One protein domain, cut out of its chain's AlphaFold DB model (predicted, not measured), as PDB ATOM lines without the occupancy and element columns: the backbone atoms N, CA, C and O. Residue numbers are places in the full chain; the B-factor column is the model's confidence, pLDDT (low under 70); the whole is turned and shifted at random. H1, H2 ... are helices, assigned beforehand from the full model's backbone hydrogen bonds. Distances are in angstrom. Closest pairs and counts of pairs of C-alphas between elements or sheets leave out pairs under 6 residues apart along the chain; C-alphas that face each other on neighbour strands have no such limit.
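AT A GLANCE: This is residues 7 to 84 of the 130 residues of an uncharacterized protein of Rhodospirillales bacterium URHD0017 (UniProt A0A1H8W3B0). Helices H1 and H2 fold back side by side as a hairpin, and the long helix H3 crosses the end of H2, with the short helix H4 set crosswise on residues 14 to 18 of H1. A wide loop, residues 21 to 37, joins the two helices of the hairpin. The printed part has 78 residues with four named helices, in the order H1, H2, H3, H4, and no named strand; its class is all helix. The whole is compact, with a radius of gyration of the C-alphas of 11.8 A, and spans 36 by 27 by 22 A.

IN THESE COORDINATES: The longest helix, H3, holds residues 57 to 72 and measures 22.5 A from C-alpha 57 at (133.215, 134.132, 155.723) to C-alpha 72. H2 holds residues 38 to 48, 15.0 A. H1 holds residues 7 to 20, 20.0 A, and begins with C-alpha 7 at (127.667, 148.166, 161.738). H4 holds residues 77 to 84, 10.6 A, and ends with C-alpha 84 at (140.720, 169.333, 160.387).

HOW THE PARTS SIT: H3 touches H2 with residues 60 to 67 alone; their closest C-alphas, those of Asn 63 and Glu 48, are 5.5 A apart. The lines of H3 and H2 are about perpendicular, at 84 degrees. H1 and H2 touch as a helical hairpin, the closest C-alphas being those of Met 12 and Ala 45 at 4.6 A. They run opposite ways at a tilt of 35.4 degrees, only just steep. H1 and H3 are close but not clearly touching, with the C-alphas of Thr 11 and Ser 67 closest at 7.6 A. H1 touches H4 with residues 14 to 18 alone, about perpendicular at 74 degrees; the C-alphas of Glu 18 and Gln 78 are closest, at 6.1 A. H2 and H4 are apart; H3 and H4 are only just apart, with a closest C-alpha distance of 8.3 A. Helix packing is mostly crossed: none of the three touching pairs is at a shallow tilt. In H1, H2, H3 and H4 every O i to N i+4 pair is within hydrogen-bond range.

THE WHOLE: The two C-alphas farthest apart, those of Ser 56 and Lys 84, are 37.1 A apart. The printed part has no cut. The link from H1 to H2 is long, that from H2 to H3 short, and that from H3 to H4 tight. Mean pLDDT of the printed part is 88.7; residue 78 and residues 80 to 84 are under 70.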
ATOM      1  N   SER A   7     126.223 147.921 161.729       87.62
ATOM      2  CA  SER A   7     127.667 148.166 161.738       87.62
ATOM      3  C   SER A   7     128.279 148.091 160.338       87.62
ATOM      4  O   SER A   7     129.089 148.936 159.978       87.62
ATOM      5  N   GLN A   8     127.825 147.140 159.521       92.06
ATOM      6  CA  GLN A   8     128.277 146.991 158.140       92.06
ATOM      7  C   GLN A   8     127.798 148.155 157.278       92.06
ATOM      8  O   GLN A   8     128.579 148.703 156.508       92.06
ATOM      9  N   ARG A   9     126.544 148.596 157.457       92.69
ATOM     10  CA  ARG A   9     126.012 149.769 156.747       92.69
ATOM     11  C   ARG A   9     126.787 151.043 157.080       92.69
ATOM     12  O   ARG A   9     127.009 151.849 156.187       92.69
ATOM     13  N   LYS A  10     127.232 151.214 158.332       91.81
ATOM     14  CA  LYS A  10     128.066 152.357 158.735       91.81
ATOM     15  C   LYS A  10     129.414 152.352 158.010       91.81
ATOM     16  O   LYS A  10     129.793 153.373 157.447       91.81
ATOM     17  N   THR A  11     130.093 151.205 157.963       93.06
ATOM     18  CA  THR A  11     131.356 151.061 157.218       93.06
ATOM     19  C   THR A  11     131.154 151.315 155.722       93.06
ATOM     20  O   THR A  11     131.930 152.053 155.124       93.06
ATOM     21  N   MET A  12     130.078 150.789 155.123       94.31
ATOM     22  CA  MET A  12     129.742 151.075 153.722       94.31
ATOM     23  C   MET A  12     129.493 152.569 153.487       94.31
ATOM     24  O   MET A  12     130.019 153.133 152.534       94.31
ATOM     25  N   GLY A  13     128.716 153.210 154.365       94.19
ATOM     26  CA  GLY A  13     128.424 154.640 154.301       94.19
ATOM     27  C   GLY A  13     129.688 155.493 154.361       94.19
ATOM     28  O   GLY A  13     129.840 156.390 153.542       94.19
ATOM     29  N   ARG A  14     130.631 155.153 155.249       93.44
ATOM     30  CA  ARG A  14     131.941 155.819 155.340       93.44
ATOM     31  C   ARG A  14     132.730 155.705 154.037       93.44
ATOM     32  O   ARG A  14     133.162 156.714 153.499       93.44
ATOM     33  N   VAL A  15     132.891 154.496 153.501       94.69
ATOM     34  CA  VAL A  15     133.623 154.288 152.235       94.69
ATOM     35  C   VAL A  15     132.989 155.089 151.099       94.69
ATOM     36  O   VAL A  15     133.682 155.709 150.293       94.69
ATOM     37  N   MET A  16     131.657 155.109 151.047       95.69
ATOM     38  CA  MET A  16     130.929 155.882 150.045       95.69
ATOM     39  C   MET A  16     131.062 157.393 150.251       95.69
ATOM     40  O   MET A  16     131.086 158.126 149.266       95.69
ATOM     41  N   HIS A  17     131.184 157.856 151.492       93.75
ATOM     42  CA  HIS A  17     131.466 159.250 151.815       93.75
ATOM     43  C   HIS A  17     132.875 159.649 151.351       93.75
ATOM     44  O   HIS A  17     133.028 160.631 150.631       93.75
ATOM     45  N   GLU A  18     133.891 158.827 151.627       92.44
ATOM     46  CA  GLU A  18     135.256 159.029 151.114       92.44
ATOM     47  C   GLU A  18     135.297 159.035 149.578       92.44
ATOM     48  O   GLU A  18     136.043 159.800 148.969       92.44
ATOM     49  N   TYR A  19     134.477 158.209 148.920       94.88
ATOM     50  CA  TYR A  19     134.335 158.252 147.465       94.88
ATOM     51  C   TYR A  19     133.683 159.553 146.984       94.88
ATOM     52  O   TYR A  19     134.160 160.131 146.010       94.88
ATOM     53  N   ALA A  20     132.637 160.033 147.661       92.75
ATOM     54  CA  ALA A  20     131.969 161.289 147.322       92.75
ATOM     55  C   ALA A  20     132.917 162.495 147.429       92.75
ATOM     56  O   ALA A  20     132.875 163.380 146.580       92.75
ATOM     57  N   HIS A  21     133.831 162.481 148.402       91.19
ATOM     58  CA  HIS A  21     134.907 163.472 148.528       91.19
ATOM     59  C   HIS A  21     136.103 163.199 147.604       91.19
ATOM     60  O   HIS A  21     137.011 164.018 147.470       91.19
ATOM     61  N   GLY A  22     136.110 162.056 146.917       92.44
ATOM     62  CA  GLY A  22     137.179 161.673 146.012       92.44
ATOM     63  C   GLY A  22     138.497 161.350 146.721       92.44
ATOM     64  O   GLY A  22     139.565 161.495 146.124       92.44
ATOM     65  N   GLU A  23     138.419 160.920 147.974       90.62
ATOM     66  CA  GLU A  23     139.542 160.530 148.826       90.62
ATOM     67  C   GLU A  23     139.752 159.009 148.831       90.62
ATOM     68  O   GLU A  23     140.840 158.532 149.160       90.62
ATOM     69  N   LEU A  24     138.738 158.236 148.419       93.31
ATOM     70  CA  LEU A  24     138.815 156.779 148.378       93.31
ATOM     71  C   LEU A  24     139.915 156.307 147.413       93.31
ATOM     72  O   LEU A  24     139.893 156.607 146.214       93.31
ATOM     73  N   LYS A  25     140.856 155.510 147.929       92.38
ATOM     74  CA  LYS A  25     141.955 154.909 147.159       92.38
ATOM     75  C   LYS A  25     141.745 153.411 146.965       92.38
ATOM     76  O   LYS A  25     141.219 152.725 147.835       92.38
ATOM     77  N   SER A  26     142.200 152.903 145.826       91.06
ATOM     78  CA  SER A  26     142.139 151.490 145.466       91.06
ATOM     79  C   SER A  26     143.476 150.776 145.694       91.06
ATOM     80  O   SER A  26     144.539 151.390 145.814       91.06
ATOM     81  N   GLY A  27     143.417 149.446 145.746       86.56
ATOM     82  CA  GLY A  27     144.588 148.581 145.839       86.56
ATOM     83  C   GLY A  27     145.271 148.553 147.217       86.56
ATOM     84  O   GLY A  27     144.906 149.289 148.142       86.56
ATOM     85  N   PRO A  28     146.288 147.686 147.387       82.94
ATOM     86  CA  PRO A  28     146.984 147.519 148.656       82.94
ATOM     87  C   PRO A  28     147.587 148.840 149.136       82.94
ATOM     88  O   PRO A  28     148.385 149.455 148.434       82.94
ATOM     89  N   ARG A  29     147.213 149.275 150.346       80.44
ATOM     90  CA  ARG A  29     147.666 150.548 150.945       80.44
ATOM     91  C   ARG A  29     147.392 151.791 150.070       80.44
ATOM     92  O   ARG A  29     148.074 152.795 150.225       80.44
ATOM     93  N   GLY A  30     146.420 151.736 149.157       84.25
ATOM     94  CA  GLY A  30     146.086 152.859 148.274       84.25
ATOM     95  C   GLY A  30     147.015 153.032 147.066       84.25
ATOM     96  O   GLY A  30     146.954 154.068 146.406       84.25
ATOM     97  N   LYS A  31     147.867 152.041 146.758       88.38
ATOM     98  CA  LYS A  31     148.795 152.079 145.611       88.38
ATOM     99  C   LYS A  31     148.102 152.107 144.246       88.38
ATOM    100  O   LYS A  31     148.708 152.545 143.280       88.38
ATOM    101  N   GLY A  32     146.847 151.665 144.160       86.19
ATOM    102  CA  GLY A  32     146.052 151.697 142.929       86.19
ATOM    103  C   GLY A  32     145.479 153.079 142.596       86.19
ATOM    104  O   GLY A  32     144.722 153.215 141.641       86.19
ATOM    105  N   GLY A  33     145.799 154.108 143.386       92.19
ATOM    106  CA  GLY A  33     145.338 155.471 143.149       92.19
ATOM    107  C   GLY A  33     143.862 155.686 143.488       92.19
ATOM    108  O   GLY A  33     143.207 154.841 144.101       92.19
ATOM    109  N   LYS A  34     143.346 156.862 143.122       94.06
ATOM    110  CA  LYS A  34     141.974 157.297 143.418       94.06
ATOM    111  C   LYS A  34     140.943 156.431 142.692       94.06
ATOM    112  O   LYS A  34     141.081 156.150 141.502       94.06
ATOM    113  N   VAL A  35     139.886 156.047 143.401       95.44
ATOM    114  CA  VAL A  35     138.754 155.318 142.824       95.44
ATOM    115  C   VAL A  35     137.978 156.241 141.893       95.44
ATOM    116  O   VAL A  35     137.557 157.324 142.288       95.44
ATOM    117  N   ARG A  36     137.785 155.798 140.648       92.19
ATOM    118  CA  ARG A  36     137.145 156.602 139.594       92.19
ATOM    119  C   ARG A  36     135.682 156.253 139.353       92.19
ATOM    120  O   ARG A  36     134.949 157.074 138.822       92.19
ATOM    121  N   SER A  37     135.256 155.042 139.712       96.00
ATOM    122  CA  SER A  37     133.900 154.570 139.425       96.00
ATOM    123  C   SER A  37     133.125 154.222 140.691       96.00
ATOM    124  O   SER A  37     133.630 153.564 141.603       96.00
ATOM    125  N   ARG A  38     131.838 154.589 140.710       95.75
ATOM    126  CA  ARG A  38     130.924 154.279 141.821       95.75
ATOM    127  C   ARG A  38     130.780 152.772 142.035       95.75
ATOM    128  O   ARG A  38     130.678 152.318 143.167       95.75
ATOM    129  N   ARG A  39     130.815 151.986 140.953       96.38
ATOM    130  CA  ARG A  39     130.773 150.514 141.013       96.38
ATOM    131  C   ARG A  39     131.970 149.947 141.776       96.38
ATOM    132  O   ARG A  39     131.792 149.076 142.621       96.38
ATOM    133  N   GLN A  40     133.167 150.471 141.519       95.62
ATOM    134  CA  GLN A  40     134.372 150.084 142.248       95.62
ATOM    135  C   GLN A  40     134.300 150.518 143.717       95.62
ATOM    136  O   GLN A  40     134.656 149.735 144.593       95.62
ATOM    137  N   ALA A  41     133.773 151.713 144.002       96.19
ATOM    138  CA  ALA A  41     133.554 152.164 145.377       96.19
ATOM    139  C   ALA A  41     132.595 151.238 146.143       96.19
ATOM    140  O   ALA A  41     132.889 150.853 147.270       96.19
ATOM    141  N   ILE A  42     131.497 150.806 145.511       95.44
ATOM    142  CA  ILE A  42     130.557 149.837 146.097       95.44
ATOM    143  C   ILE A  42     131.253 148.498 146.362       95.44
ATOM    144  O   ILE A  42     131.059 147.913 147.424       95.44
ATOM    145  N   ALA A  43     132.086 148.014 145.437       95.06
ATOM    146  CA  ALA A  43     132.834 146.775 145.637       95.06
ATOM    147  C   ALA A  43     133.765 146.866 146.860       95.06
ATOM    148  O   ALA A  43     133.728 145.990 147.724       95.06
ATOM    149  N   ILE A  44     134.516 147.966 146.980       94.75
ATOM    150  CA  ILE A  44     135.387 148.232 148.133       94.75
ATOM    151  C   ILE A  44     134.559 148.351 149.418       94.75
ATOM    152  O   ILE A  44     134.929 147.776 150.436       94.75
ATOM    153  N   ALA A  45     133.408 149.026 149.379       94.88
ATOM    154  CA  ALA A  45     132.520 149.172 150.530       94.88
ATOM    155  C   ALA A  45     131.999 147.817 151.034       94.88
ATOM    156  O   ALA A  45     131.975 147.566 152.240       94.88
ATOM    157  N   LEU A  46     131.607 146.925 150.119       94.62
ATOM    158  CA  LEU A  46     131.171 145.570 150.456       94.62
ATOM    159  C   LEU A  46     132.319 144.725 151.023       94.62
ATOM    160  O   LEU A  46     132.104 143.963 151.967       94.62
ATOM    161  N   GLU A  47     133.528 144.861 150.478       93.81
ATOM    162  CA  GLU A  47     134.719 144.163 150.964       93.81
ATOM    163  C   GLU A  47     135.148 144.658 152.355       93.81
ATOM    164  O   GLU A  47     135.352 143.840 153.257       93.81
ATOM    165  N   GLU A  48     135.220 145.977 152.569       93.25
ATOM    166  CA  GLU A  48     135.584 146.582 153.857       93.25
ATOM    167  C   GLU A  48     134.548 146.294 154.948       93.25
ATOM    168  O   GLU A  48     134.918 146.118 156.112       93.25
ATOM    169  N   ALA A  49     133.266 146.207 154.586       94.00
ATOM    170  CA  ALA A  49     132.189 145.840 155.499       94.00
ATOM    171  C   ALA A  49     132.057 144.317 155.713       94.00
ATOM    172  O   ALA A  49     131.193 143.874 156.477       94.00
ATOM    173  N   GLY A  50     132.872 143.493 155.046       93.75
ATOM    174  CA  GLY A  50     132.797 142.035 155.155       93.75
ATOM    175  C   GLY A  50     131.449 141.463 154.702       93.75
ATOM    176  O   GLY A  50     130.949 140.507 155.293       93.75
ATOM    177  N   ALA A  51     130.823 142.092 153.709       92.44
ATOM    178  CA  ALA A  51     129.540 141.692 153.131       92.44
ATOM    179  C   ALA A  51     129.679 141.212 151.675       92.44
ATOM    180  O   ALA A  51     128.676 140.996 150.993       92.44
ATOM    181  N   SER A  52     130.912 141.057 151.182       91.88
ATOM    182  CA  SER A  52     131.170 140.561 149.833       91.88
ATOM    183  C   SER A  52     130.725 139.104 149.695       91.88
ATOM    184  O   SER A  52     131.072 138.257 150.518       91.88
ATOM    185  N   LYS A  53     129.986 138.811 148.620       90.69
ATOM    186  CA  LYS A  53     129.564 137.444 148.271       90.69
ATOM    187  C   LYS A  53     130.692 136.592 147.682       90.69
ATOM    188  O   LYS A  53     130.582 135.375 147.678       90.69
ATOM    189  N   TYR A  54     131.740 137.235 147.168       91.25
ATOM    190  CA  TYR A  54     132.866 136.563 146.515       91.25
ATOM    191  C   TYR A  54     133.964 136.163 147.507       91.25
ATOM    192  O   TYR A  54     134.868 135.411 147.162       91.25
ATOM    193  N   GLU A  55     133.889 136.662 148.742       91.56
ATOM    194  CA  GLU A  55     134.878 136.406 149.781       91.56
ATOM    195  C   GLU A  55     134.389 135.362 150.781       91.56
ATOM    196  O   GLU A  55     133.207 135.294 151.132       91.56
ATOM    197  N   SER A  56     135.319 134.559 151.302       94.75
ATOM    198  CA  SER A  56     134.990 133.580 152.338       94.75
ATOM    199  C   SER A  56     134.532 134.272 153.626       94.75
ATOM    200  O   SER A  56     134.973 135.374 153.963       94.75
ATOM    201  N   LYS A  57     133.685 133.603 154.424       92.25
ATOM    202  CA  LYS A  57     133.215 134.132 155.723       92.25
ATOM    203  C   LYS A  57     134.377 134.544 156.637       92.25
ATOM    204  O   LYS A  57     134.293 135.558 157.325       92.25
ATOM    205  N   ALA A  58     135.472 133.781 156.632       94.06
ATOM    206  CA  ALA A  58     136.664 134.089 157.416       94.06
ATOM    207  C   ALA A  58     137.354 135.379 156.942       94.06
ATOM    208  O   ALA A  58     137.700 136.224 157.770       94.06
ATOM    209  N   LYS A  59     137.502 135.562 155.623       94.56
ATOM    210  CA  LYS A  59     138.097 136.774 155.047       94.56
ATOM    211  C   LYS A  59     137.204 137.997 155.257       94.56
ATOM    212  O   LYS A  59     137.696 139.025 155.707       94.56
ATOM    213  N   ASN A  60     135.891 137.849 155.099       93.81
ATOM    214  CA  ASN A  60     134.910 138.886 155.421       93.81
ATOM    215  C   ASN A  60     135.002 139.358 156.884       93.81
ATOM    216  O   ASN A  60     135.058 140.561 157.142       93.81
ATOM    217  N   ARG A  61     135.099 138.431 157.852       93.06
ATOM    218  CA  ARG A  61     135.300 138.787 159.271       93.06
ATOM    219  C   ARG A  61     136.610 139.538 159.501       93.06
ATOM    220  O   ARG A  61     136.623 140.528 160.229       93.06
ATOM    221  N   ARG A  62     137.699 139.090 158.868       94.94
ATOM    222  CA  ARG A  62     139.016 139.735 158.962       94.94
ATOM    223  C   ARG A  62     138.990 141.151 158.389       94.94
ATOM    224  O   ARG A  62     139.516 142.064 159.022       94.94
ATOM    225  N   ASN A  63     138.363 141.339 157.230       92.88
ATOM    226  CA  ASN A  63     138.243 142.644 156.589       92.88
ATOM    227  C   ASN A  63     137.437 143.607 157.462       92.88
ATOM    228  O   ASN A  63     137.934 144.685 157.776       92.88
ATOM    229  N   LEU A  64     136.272 143.181 157.962       92.56
ATOM    230  CA  LEU A  64     135.460 143.994 158.868       92.56
ATOM    231  C   LEU A  64     136.222 144.378 160.145       92.56
ATOM    232  O   LEU A  64     136.174 145.533 160.569       92.56
ATOM    233  N   ALA A  65     136.946 143.435 160.757       93.06
ATOM    234  CA  ALA A  65     137.764 143.711 161.937       93.06
ATOM    235  C   ALA A  65     138.878 144.726 161.635       93.06
ATOM    236  O   ALA A  65     139.093 145.662 162.404       93.06
ATOM    237  N   ARG A  66     139.543 144.589 160.483       91.50
ATOM    238  CA  ARG A  66     140.584 145.518 160.032       91.50
ATOM    239  C   ARG A  66     140.028 146.920 159.786       91.50
ATOM    240  O   ARG A  66     140.657 147.886 160.206       91.50
ATOM    241  N   SER A  67     138.870 147.035 159.138       90.81
ATOM    242  CA  SER A  67     138.192 148.314 158.896       90.81
ATOM    243  C   SER A  67     137.825 148.996 160.214       90.81
ATOM    244  O   SER A  67     138.182 150.151 160.423       90.81
ATOM    245  N   LYS A  68     137.238 148.256 161.162       90.12
ATOM    246  CA  LYS A  68     136.918 148.775 162.503       90.12
ATOM    247  C   LYS A  68     138.157 149.219 163.282       90.12
ATOM    248  O   LYS A  68     138.119 150.245 163.950       90.12
ATOM    249  N   ALA A  69     139.266 148.488 163.182       88.94
ATOM    250  CA  ALA A  69     140.521 148.883 163.821       88.94
ATOM    251  C   ALA A  69     141.088 150.191 163.232       88.94
ATOM    252  O   ALA A  69     141.576 151.045 163.973       88.94
ATOM    253  N   LYS A  70     140.992 150.393 161.908       85.62
ATOM    254  CA  LYS A  70     141.350 151.677 161.274       85.62
ATOM    255  C   LYS A  70     140.450 152.818 161.764       85.62
ATOM    256  O   LYS A  70     140.958 153.882 162.100       85.62
ATOM    257  N   GLU A  71     139.143 152.575 161.850       85.94
ATOM    258  CA  GLU A  71     138.155 153.550 162.340       85.94
ATOM    259  C   GLU A  71     138.405 153.941 163.803       85.94
ATOM    260  O   GLU A  71     138.308 155.114 164.158       85.94
ATOM    261  N   ALA A  72     138.773 152.976 164.649       83.94
ATOM    262  CA  ALA A  72     139.121 153.227 166.045       83.94
ATOM    263  C   ALA A  72     140.419 154.041 166.199       83.94
ATOM    264  O   ALA A  72     140.581 154.756 167.182       83.94
ATOM    265  N   THR A  73     141.340 153.940 165.236       82.88
ATOM    266  CA  THR A  73     142.657 154.595 165.289       82.88
ATOM    267  C   THR A  73     142.707 155.963 164.616       82.88
ATOM    268  O   THR A  73     143.780 156.560 164.583       82.88
ATOM    269  N   GLY A  74     141.597 156.486 164.086       81.00
ATOM    270  CA  GLY A  74     141.610 157.813 163.464       81.00
ATOM    271  C   GLY A  74     142.026 157.827 161.986       81.00
ATOM    272  O   GLY A  74     142.177 158.897 161.414       81.00
ATOM    273  N   ARG A  75     142.291 156.667 161.367       75.50
ATOM    274  CA  ARG A  75     143.048 156.568 160.096       75.50
ATOM    275  C   ARG A  75     142.183 156.590 158.833       75.50
ATOM    276  O   ARG A  75     142.591 156.064 157.798       75.50
ATOM    277  N   THR A  76     140.959 157.092 158.929       78.50
ATOM    278  CA  THR A  76     140.031 157.190 157.790       78.50
ATOM    279  C   THR A  76     140.040 158.606 157.238       78.50
ATOM    280  O   THR A  76     140.083 159.546 158.028       78.50
ATOM    281  N   ALA A  77     139.951 158.770 155.919       72.19
ATOM    282  CA  ALA A  77     140.038 160.090 155.292       72.19
ATOM    283  C   ALA A  77     138.920 161.033 155.785       72.19
ATOM    284  O   ALA A  77     139.187 162.176 156.142       72.19
ATOM    285  N   GLN A  78     137.714 160.491 156.006       69.50
ATOM    286  CA  GLN A  78     136.615 161.212 156.657       69.50
ATOM    287  C   GLN A  78     137.016 161.799 158.026       69.50
ATOM    288  O   GLN A  78     136.709 162.950 158.314       69.50
ATOM    289  N   GLN A  79     137.732 161.045 158.867       70.50
ATOM    290  CA  GLN A  79     138.195 161.533 160.174       70.50
ATOM    291  C   GLN A  79     139.338 162.544 160.060       70.50
ATOM    292  O   GLN A  79     139.440 163.424 160.910       70.50
ATOM    293  N   GLU A  80     140.189 162.450 159.039       68.00
ATOM    294  CA  GLU A  80     141.211 163.469 158.779       68.00
ATOM    295  C   GLU A  80     140.559 164.797 158.371       68.00
ATOM    296  O   GLU A  80     140.949 165.855 158.868       68.00
ATOM    297  N   THR A  81     139.528 164.749 157.526       63.69
ATOM    298  CA  THR A  81     138.794 165.927 157.046       63.69
ATOM    299  C   THR A  81     137.903 166.528 158.140       63.69
ATOM    300  O   THR A  81     137.989 167.726 158.419       63.69
ATOM    301  N   GLU A  82     137.131 165.711 158.861       66.81
ATOM    302  CA  GLU A  82     136.351 166.150 160.032       66.81
ATOM    303  C   GLU A  82     137.250 166.610 161.191       66.81
ATOM    304  O   GLU A  82     136.937 167.568 161.902       66.81
ATOM    305  N   GLY A  83     138.389 165.945 161.388       58.50
ATOM    306  CA  GLY A  83     139.396 166.304 162.380       58.50
ATOM    307  C   GLY A  83     139.993 167.679 162.105       58.50
ATOM    308  O   GLY A  83     140.086 168.480 163.032       58.50
ATOM    309  N   LYS A  84     140.306 167.991 160.838       52.84
ATOM    310  CA  LYS A  84     140.720 169.333 160.387       52.84
ATOM    311  C   LYS A  84     139.622 170.376 160.598       52.84
ATOM    312  O   LYS A  84     139.920 171.458 161.097       52.84
TER     313      LYS A  84